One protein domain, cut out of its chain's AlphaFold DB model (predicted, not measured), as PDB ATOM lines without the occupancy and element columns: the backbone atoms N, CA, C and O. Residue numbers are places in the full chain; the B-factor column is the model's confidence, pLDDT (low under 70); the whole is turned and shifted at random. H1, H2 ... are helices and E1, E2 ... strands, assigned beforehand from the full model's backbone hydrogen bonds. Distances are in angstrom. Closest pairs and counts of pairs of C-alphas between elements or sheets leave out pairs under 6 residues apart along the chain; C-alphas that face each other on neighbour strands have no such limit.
ATOM      1  N   SER A 117      32.312  11.604 -47.453       77.62
ATOM      2  CA  SER A 117      32.151  12.956 -48.009       77.62
ATOM      3  C   SER A 117      30.824  13.162 -48.747       77.62
ATOM      4  O   SER A 117      30.238  14.237 -48.643       77.62
ATOM      5  N   GLN A 118      30.327  12.146 -49.458       79.69
ATOM      6  CA  GLN A 118      29.042  12.197 -50.159       79.69
ATOM      7  C   GLN A 118      27.879  12.139 -49.168       79.69
ATOM      8  O   GLN A 118      26.940  12.923 -49.281       79.69
ATOM      9  N   PHE A 119      27.971  11.259 -48.165       80.69
ATOM     10  CA  PHE A 119      26.990  11.196 -47.081       80.69
ATOM     11  C   PHE A 119      26.931  12.517 -46.306       80.69
ATOM     12  O   PHE A 119      25.854  13.045 -46.067       80.69
ATOM     13  N   HIS A 120      28.088  13.089 -45.980       79.94
ATOM     14  CA  HIS A 120      28.181  14.353 -45.262       79.94
ATOM     15  C   HIS A 120      27.608  15.524 -46.074       79.94
ATOM     16  O   HIS A 120      26.910  16.369 -45.522       79.94
ATOM     17  N   ALA A 121      27.843  15.564 -47.390       82.94
ATOM     18  CA  ALA A 121      27.226  16.559 -48.266       82.94
ATOM     19  C   ALA A 121      25.692  16.440 -48.273       82.94
ATOM     20  O   ALA A 121      25.005  17.449 -48.146       82.94
ATOM     21  N   TYR A 122      25.165  15.214 -48.336       83.56
ATOM     22  CA  TYR A 122      23.727  14.957 -48.228       83.56
ATOM     23  C   TYR A 122      23.163  15.350 -46.855       83.56
ATOM     24  O   TYR A 122      22.100  15.963 -46.767       83.56
ATOM     25  N   GLU A 123      23.889  15.053 -45.775       77.81
ATOM     26  CA  GLU A 123      23.501  15.430 -44.416       77.81
ATOM     27  C   GLU A 123      23.370  16.952 -44.287       77.81
ATOM     28  O   GLU A 123      22.370  17.434 -43.765       77.81
ATOM     29  N   LEU A 124      24.303  17.718 -44.864       83.19
ATOM     30  CA  LEU A 124      24.256  19.185 -44.892       83.19
ATOM     31  C   LEU A 124      23.063  19.752 -45.681       83.19
ATOM     32  O   LEU A 124      22.623  20.872 -45.409       83.19
ATOM     33  N   GLU A 125      22.522  19.004 -46.643       88.25
ATOM     34  CA  GLU A 125      21.350  19.416 -47.422       88.25
ATOM     35  C   GLU A 125      20.027  19.245 -46.657       88.25
ATOM     36  O   GLU A 125      19.015  19.856 -47.041       88.25
ATOM     37  N   LEU A 126      20.027  18.469 -45.564       84.88
ATOM     38  CA  LEU A 126      18.828  18.183 -44.781       84.88
ATOM     39  C   LEU A 126      18.201  19.468 -44.200       84.88
ATOM     40  O   LEU A 126      18.911  20.369 -43.739       84.88
ATOM     41  N   PRO A 127      16.855  19.553 -44.127       82.62
ATOM     42  CA  PRO A 127      16.148  20.732 -43.616       82.62
ATOM     43  C   PRO A 127      16.557  21.155 -42.200       82.62
ATOM     44  O   PRO A 127      16.492  22.336 -41.872       82.62
ATOM     45  N   GLN A 128      17.030  20.217 -41.374       80.50
ATOM     46  CA  GLN A 128      17.511  20.488 -40.015       80.50
ATOM     47  C   GLN A 128      18.732  21.423 -39.961       80.50
ATOM     48  O   GLN A 128      18.967  22.064 -38.941       80.50
ATOM     49  N   ALA A 143      25.712  30.743 -24.320       58.22
ATOM     50  CA  ALA A 143      27.042  31.361 -24.366       58.22
ATOM     51  C   ALA A 143      27.900  31.046 -23.121       58.22
ATOM     52  O   ALA A 143      29.111  30.868 -23.234       58.22
ATOM     53  N   ALA A 144      27.285  30.922 -21.937       58.88
ATOM     54  CA  ALA A 144      28.004  30.619 -20.696       58.88
ATOM     55  C   ALA A 144      28.510  29.162 -20.634       58.88
ATOM     56  O   ALA A 144      29.615  28.906 -20.154       58.88
ATOM     57  N   TRP A 145      27.737  28.210 -21.168       57.56
ATOM     58  CA  TRP A 145      28.130  26.793 -21.247       57.56
ATOM     59  C   TRP A 145      29.114  26.507 -22.390       57.56
ATOM     60  O   TRP A 145      29.940  25.602 -22.294       57.56
ATOM     61  N   SER A 146      29.073  27.291 -23.468       58.66
ATOM     62  CA  SER A 146      29.990  27.102 -24.600       58.66
ATOM     63  C   SER A 146      31.420  27.538 -24.276       58.66
ATOM     64  O   SER A 146      32.354  26.844 -24.669       58.66
ATOM     65  N   TRP A 147      31.627  28.597 -23.487       59.41
ATOM     66  CA  TRP A 147      32.979  29.003 -23.070       59.41
ATOM     67  C   TRP A 147      33.675  27.963 -22.182       59.41
ATOM     68  O   TRP A 147      34.884  27.773 -22.296       59.41
ATOM     69  N   THR A 148      32.931  27.249 -21.334       59.69
ATOM     70  CA  THR A 148      33.482  26.183 -20.479       59.69
ATOM     71  C   THR A 148      33.836  24.921 -21.270       59.69
ATOM     72  O   THR A 148      34.875  24.318 -21.012       59.69
ATOM     73  N   LEU A 149      33.036  24.548 -22.274       58.84
ATOM     74  CA  LEU A 149      33.327  23.396 -23.140       58.84
ATOM     75  C   LEU A 149      34.479  23.659 -24.121       58.84
ATOM     76  O   LEU A 149      35.295  22.769 -24.350       58.84
ATOM     77  N   VAL A 150      34.596  24.886 -24.639       60.06
ATOM     78  CA  VAL A 150      35.718  25.298 -25.502       60.06
ATOM     79  C   VAL A 150      37.046  25.281 -24.732       60.06
ATOM     80  O   VAL A 150      38.063  24.865 -25.280       60.06
ATOM     81  N   TRP A 151      37.049  25.650 -23.445       59.66
ATOM     82  CA  TRP A 151      38.257  25.612 -22.606       59.66
ATOM     83  C   TRP A 151      38.699  24.189 -22.224       59.66
ATOM     84  O   TRP A 151      39.876  23.960 -21.966       59.66
ATOM     85  N   LEU A 152      37.777  23.219 -22.220       60.22
ATOM     86  CA  LEU A 152      38.082  21.807 -21.952       60.22
ATOM     87  C   LEU A 152      38.723  21.080 -23.147       60.22
ATOM     88  O   LEU A 152      39.070  19.909 -23.020       60.22
ATOM     89  N   GLY A 153      38.896  21.745 -24.297       53.53
ATOM     90  CA  GLY A 153      39.598  21.175 -25.452       53.53
ATOM     91  C   GLY A 153      38.889  19.982 -26.099       53.53
ATOM     92  O   GLY A 153      39.505  19.235 -26.854       53.53
ATOM     93  N   ILE A 154      37.598  19.781 -25.824       56.19
ATOM     94  CA  ILE A 154      36.812  18.677 -26.387       56.19
ATOM     95  C   ILE A 154      36.272  19.109 -27.752       56.19
ATOM     96  O   ILE A 154      35.070  19.245 -27.924       56.19
ATOM     97  N   PHE A 155      37.142  19.402 -28.716       56.53
ATOM     98  CA  PHE A 155      36.725  19.559 -30.111       56.53
ATOM     99  C   PHE A 155      37.925  19.364 -31.035       56.53
ATOM    100  O   PHE A 155      38.622  20.312 -31.382       56.53
ATOM    101  N   VAL A 156      38.153  18.116 -31.439       49.28
ATOM    102  CA  VAL A 156      38.936  17.791 -32.634       49.28
ATOM    103  C   VAL A 156      38.198  16.663 -33.344       49.28
ATOM    104  O   VAL A 156      38.331  15.492 -32.999       49.28
ATOM    105  N   PHE A 157      37.350  17.041 -34.299       58.38
ATOM    106  CA  PHE A 157      36.741  16.115 -35.251       58.38
ATOM    107  C   PHE A 157      37.603  16.059 -36.505       58.38
ATOM    108  O   PHE A 157      37.146  16.385 -37.598       58.38
ATOM    109  N   ASP A 158      38.863  15.674 -36.345       61.50
ATOM    110  CA  ASP A 158      39.660  15.308 -37.504       61.50
ATOM    111  C   ASP A 158      39.250  13.897 -37.936       61.50
ATOM    112  O   ASP A 158      39.023  13.001 -37.114       61.50
ATOM    113  N   ASN A 159      39.099  13.707 -39.246       64.06
ATOM    114  CA  ASN A 159      38.844  12.386 -39.801       64.06
ATOM    115  C   ASN A 159      40.043  11.495 -39.487       64.06
ATOM    116  O   ASN A 159      41.181  11.852 -39.793       64.06
ATOM    117  N   TYR A 160      39.793  10.325 -38.906       66.81
ATOM    118  CA  TYR A 160      40.841   9.339 -38.722       66.81
ATOM    119  C   TYR A 160      41.169   8.753 -40.100       66.81
ATOM    120  O   TYR A 160      40.330   8.106 -40.734       66.81
ATOM    121  N   THR A 161      42.370   9.044 -40.598       73.44
ATOM    122  CA  THR A 161      42.861   8.539 -41.881       73.44
ATOM    123  C   THR A 161      43.962   7.522 -41.622       73.44
ATOM    124  O   THR A 161      44.944   7.802 -40.938       73.44
ATOM    125  N   TRP A 162      43.800   6.306 -42.151       70.62
ATOM    126  CA  TRP A 162      44.838   5.275 -42.022       70.62
ATOM    127  C   TRP A 162      46.069   5.602 -42.881       70.62
ATOM    128  O   TRP A 162      47.190   5.215 -42.558       70.62
ATOM    129  N   ASN A 163      45.855   6.336 -43.977       75.62
ATOM    130  CA  ASN A 163      46.898   6.855 -44.851       75.62
ATOM    131  C   ASN A 163      46.472   8.236 -45.395       75.62
ATOM    132  O   ASN A 163      45.525   8.292 -46.183       75.62
ATOM    133  N   PRO A 164      47.123   9.342 -44.993       73.19
ATOM    134  CA  PRO A 164      46.744  10.685 -45.436       73.19
ATOM    135  C   PRO A 164      46.978  10.906 -46.938       73.19
ATOM    136  O   PRO A 164      46.194  11.613 -47.568       73.19
ATOM    137  N   ASP A 165      47.987  10.248 -47.514       83.56
ATOM    138  CA  ASP A 165      48.369  10.377 -48.928       83.56
ATOM    139  C   ASP A 165      47.789   9.247 -49.804       83.56
ATOM    140  O   ASP A 165      48.101   9.129 -50.991       83.56
ATOM    141  N   GLY A 166      46.968   8.373 -49.213       84.19
ATOM    142  CA  GLY A 166      46.408   7.198 -49.873       84.19
ATOM    143  C   GLY A 166      45.148   7.482 -50.703       84.19
ATOM    144  O   GLY A 166      44.509   8.524 -50.546       84.19
ATOM    145  N   PRO A 167      44.749   6.528 -51.564       86.25
ATOM    146  CA  PRO A 167      43.452   6.567 -52.232       86.25
ATOM    147  C   PRO A 167      42.292   6.546 -51.218       86.25
ATOM    148  O   PRO A 167      42.419   6.027 -50.108       86.25
ATOM    149  N   ASP A 168      41.134   7.086 -51.613       81.44
ATOM    150  CA  ASP A 168      39.927   7.180 -50.768       81.44
ATOM    151  C   ASP A 168      39.356   5.812 -50.345       81.44
ATOM    152  O   ASP A 168      38.590   5.720 -49.384       81.44
ATOM    153  N   TYR A 169      39.763   4.745 -51.033       82.81
ATOM    154  CA  TYR A 169      39.443   3.360 -50.709       82.81
ATOM    155  C   TYR A 169      40.722   2.542 -50.587       82.81
ATOM    156  O   TYR A 169      41.670   2.732 -51.349       82.81
ATOM    157  N   SER A 170      40.723   1.595 -49.660       83.69
ATOM    158  CA  SER A 170      41.770   0.592 -49.508       83.69
ATOM    159  C   SER A 170      41.155  -0.799 -49.480       83.69
ATOM    160  O   SER A 170      40.095  -0.993 -48.884       83.69
ATOM    161  N   ASP A 171      41.836  -1.770 -50.075       85.06
ATOM    162  CA  ASP A 171      41.417  -3.164 -50.008       85.06
ATOM    163  C   ASP A 171      41.912  -3.804 -48.707       85.06
ATOM    164  O   ASP A 171      43.108  -3.809 -48.409       85.06
ATOM    165  N   TRP A 172      40.990  -4.378 -47.937       77.62
ATOM    166  CA  TRP A 172      41.285  -5.171 -46.749       77.62
ATOM    167  C   TRP A 172      40.591  -6.526 -46.857       77.62
ATOM    168  O   TRP A 172      39.368  -6.607 -46.924       77.62
ATOM    169  N   ASN A 173      41.370  -7.610 -46.875       83.12
ATOM    170  CA  ASN A 173      40.847  -8.980 -46.943       83.12
ATOM    171  C   ASN A 173      39.871  -9.230 -48.121       83.12
ATOM    172  O   ASN A 173      38.872  -9.926 -47.970       83.12
ATOM    173  N   GLY A 174      40.128  -8.623 -49.287       86.06
ATOM    174  CA  GLY A 174      39.259  -8.727 -50.469       86.06
ATOM    175  C   GLY A 174      37.995  -7.856 -50.428       86.06
ATOM    176  O   GLY A 174      37.179  -7.938 -51.344       86.06
ATOM    177  N   HIS A 175      37.837  -7.015 -49.403       80.69
ATOM    178  CA  HIS A 175      36.760  -6.038 -49.290       80.69
ATOM    179  C   HIS A 175      37.303  -4.613 -49.440       80.69
ATOM    180  O   HIS A 175      38.282  -4.244 -48.792       80.69
ATOM    181  N   THR A 176      36.643  -3.795 -50.256       80.31
ATOM    182  CA  THR A 176      36.934  -2.366 -50.388       80.31
ATOM    183  C   THR A 176      36.366  -1.610 -49.186       80.31
ATOM    184  O   THR A 176      35.151  -1.549 -48.996       80.31
ATOM    185  N   ILE A 177      37.237  -1.011 -48.372       77.94
ATOM    186  CA  ILE A 177      36.848  -0.154 -47.244       77.94
ATOM    187  C   ILE A 177      37.263   1.299 -47.511       77.94
ATOM    188  O   ILE A 177      38.312   1.533 -48.117       77.94
ATOM    189  N   PRO A 178      36.473   2.299 -47.085       80.00
ATOM    190  CA  PRO A 178      36.887   3.694 -47.178       80.00
ATOM    191  C   PRO A 178      38.077   3.950 -46.245       80.00
ATOM    192  O   PRO A 178      38.065   3.549 -45.081       80.00
ATOM    193  N   SER A 179      39.103   4.644 -46.736       83.31
ATOM    194  CA  SER A 179      40.334   4.929 -45.978       83.31
ATOM    195  C   SER A 179      40.178   6.068 -44.959       83.31
ATOM    196  O   SER A 179      41.071   6.307 -44.137       83.31
ATOM    197  N   ARG A 180      39.041   6.775 -45.010       82.62
ATOM    198  CA  ARG A 180      38.707   7.933 -44.174       82.62
ATOM    199  C   ARG A 180      37.426   7.651 -43.404       82.62
ATOM    200  O   ARG A 180      36.348   7.590 -43.996       82.62
ATOM    201  N   ILE A 181      37.548   7.503 -42.088       75.69
ATOM    202  CA  ILE A 181      36.418   7.274 -41.186       75.69
ATOM    203  C   ILE A 181      36.453   8.389 -40.136       75.69
ATOM    204  O   ILE A 181      37.482   8.579 -39.483       75.69
ATOM    205  N   PRO A 182      35.376   9.168 -39.959       67.81
ATOM    206  CA  PRO A 182      35.354  10.171 -38.908       67.81
ATOM    207  C   PRO A 182      35.465   9.481 -37.544       67.81
ATOM    208  O   PRO A 182      34.878   8.419 -37.318       67.81
ATOM    209  N   LEU A 183      36.186  10.095 -36.605       68.00
ATOM    210  CA  LEU A 183      36.351   9.535 -35.260       68.00
ATOM    211  C   LEU A 183      34.996   9.301 -34.561       68.00
ATOM    212  O   LEU A 183      34.862   8.390 -33.750       68.00
ATOM    213  N   THR A 184      33.966  10.067 -34.928       64.25
ATOM    214  CA  THR A 184      32.587   9.883 -34.460       64.25
ATOM    215  C   THR A 184      31.998   8.529 -34.839       64.25
ATOM    216  O   THR A 184      31.363   7.912 -33.991       64.25
ATOM    217  N   ALA A 185      32.248   8.032 -36.053       66.38
ATOM    218  CA  ALA A 185      31.765   6.721 -36.489       66.38
ATOM    219  C   ALA A 185      32.470   5.575 -35.741       66.38
ATOM    220  O   ALA A 185      31.853   4.556 -35.448       66.38
ATOM    221  N   LEU A 186      33.740   5.767 -35.365       67.38
ATOM    222  CA  LEU A 186      34.488   4.838 -34.507       67.38
ATOM    223  C   LEU A 186      33.974   4.845 -33.060       67.38
ATOM    224  O   LEU A 186      33.842   3.787 -32.445       67.38
ATOM    225  N   LEU A 187      33.644   6.023 -32.522       62.31
ATOM    226  CA  LEU A 187      33.064   6.172 -31.182       62.31
ATOM    227  C   LEU A 187      31.616   5.660 -31.102       62.31
ATOM    228  O   LEU A 187      31.197   5.189 -30.047       62.31
ATOM    229  N   GLN A 188      30.870   5.719 -32.207       56.59
ATOM    230  CA  GLN A 188      29.526   5.147 -32.354       56.59
ATOM    231  C   GLN A 188      29.522   3.675 -32.791       56.59
ATOM    232  O   GLN A 188      28.465   3.153 -33.143       56.59
ATOM    233  N   GLY A 189      30.663   2.976 -32.730       51.72
ATOM    234  CA  GLY A 189      30.683   1.520 -32.871       51.72
ATOM    235  C   GLY A 189      29.691   0.835 -31.907       51.72
ATOM    236  O   GLY A 189      29.245   1.466 -30.945       51.72
TER     237      GLY A 189
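Overview. This is residues 117 to 128 and 143 to 189 of the 197 residues of an uncharacterized protein of Grifola frondosa (UniProt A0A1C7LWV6). Two small two-stranded pieces, the pair E1 and E4 and the hairpin E2 and E3, follow each other as a narrow body with the short helix H3 at E4's end, while two helices stay away from it. H2 sticks out on an arm, residues 143 to 155, and H1 lies off on its own, with residues 118 to 128 standing free. The printed part has 59 residues with three named helices and four named strands, in the order H1, H2, E1, E2, E3, E4, H3; both sheets are antiparallel, and the class is mixed, helices and strands. It is only just extended, close to loose, with a radius of gyration of the C-alphas of 15.7 A, and spans 50 by 29 by 23 A.

Arrangement. H1, residues 117 to 125, and H2, residues 143 to 151, are apart, and neither touches a helix. E1, residues 159 to 161, is antiparallel to E4, residues 180 to 182, at 147 degrees, with N 160 and O 181 3.0 A apart. E2, residues 169 to 172, forms a hairpin with E3, residues 175 to 178, at 141 degrees, with N 172 and O 175 2.8 A apart. E3 runs on into E4 at 57 degrees. The closest C-alphas of E1 and H3, residues 183 to 187, are those of Tyr 160 and Leu 183, 5.7 A apart. In H1 and H3 every O i to N i+4 pair is within hydrogen-bond range; in H2, 4 of 5 are.

Along the chain. H1 begins at C-alpha 117 (32.151, 12.956, -48.009) and is 12.6 A long; H2 is 12.7 A long. E2 measures 9.6 A and E3 10.0 A. H3 ends at C-alpha 187 (33.064, 6.172, -31.182).

Size, cuts and confidence. The two C-alphas farthest apart, those of Ala 144 and Gly 174, are 50.6 A apart. Residues 129 to 142 are not printed, and C-alphas 128 and 143 are 21.3 A apart across the cut. Of the links that are printed whole, none is long. The mean pLDDT of the printed part is 71.7; residues 143 to 160 and 182 to 189 are under 70.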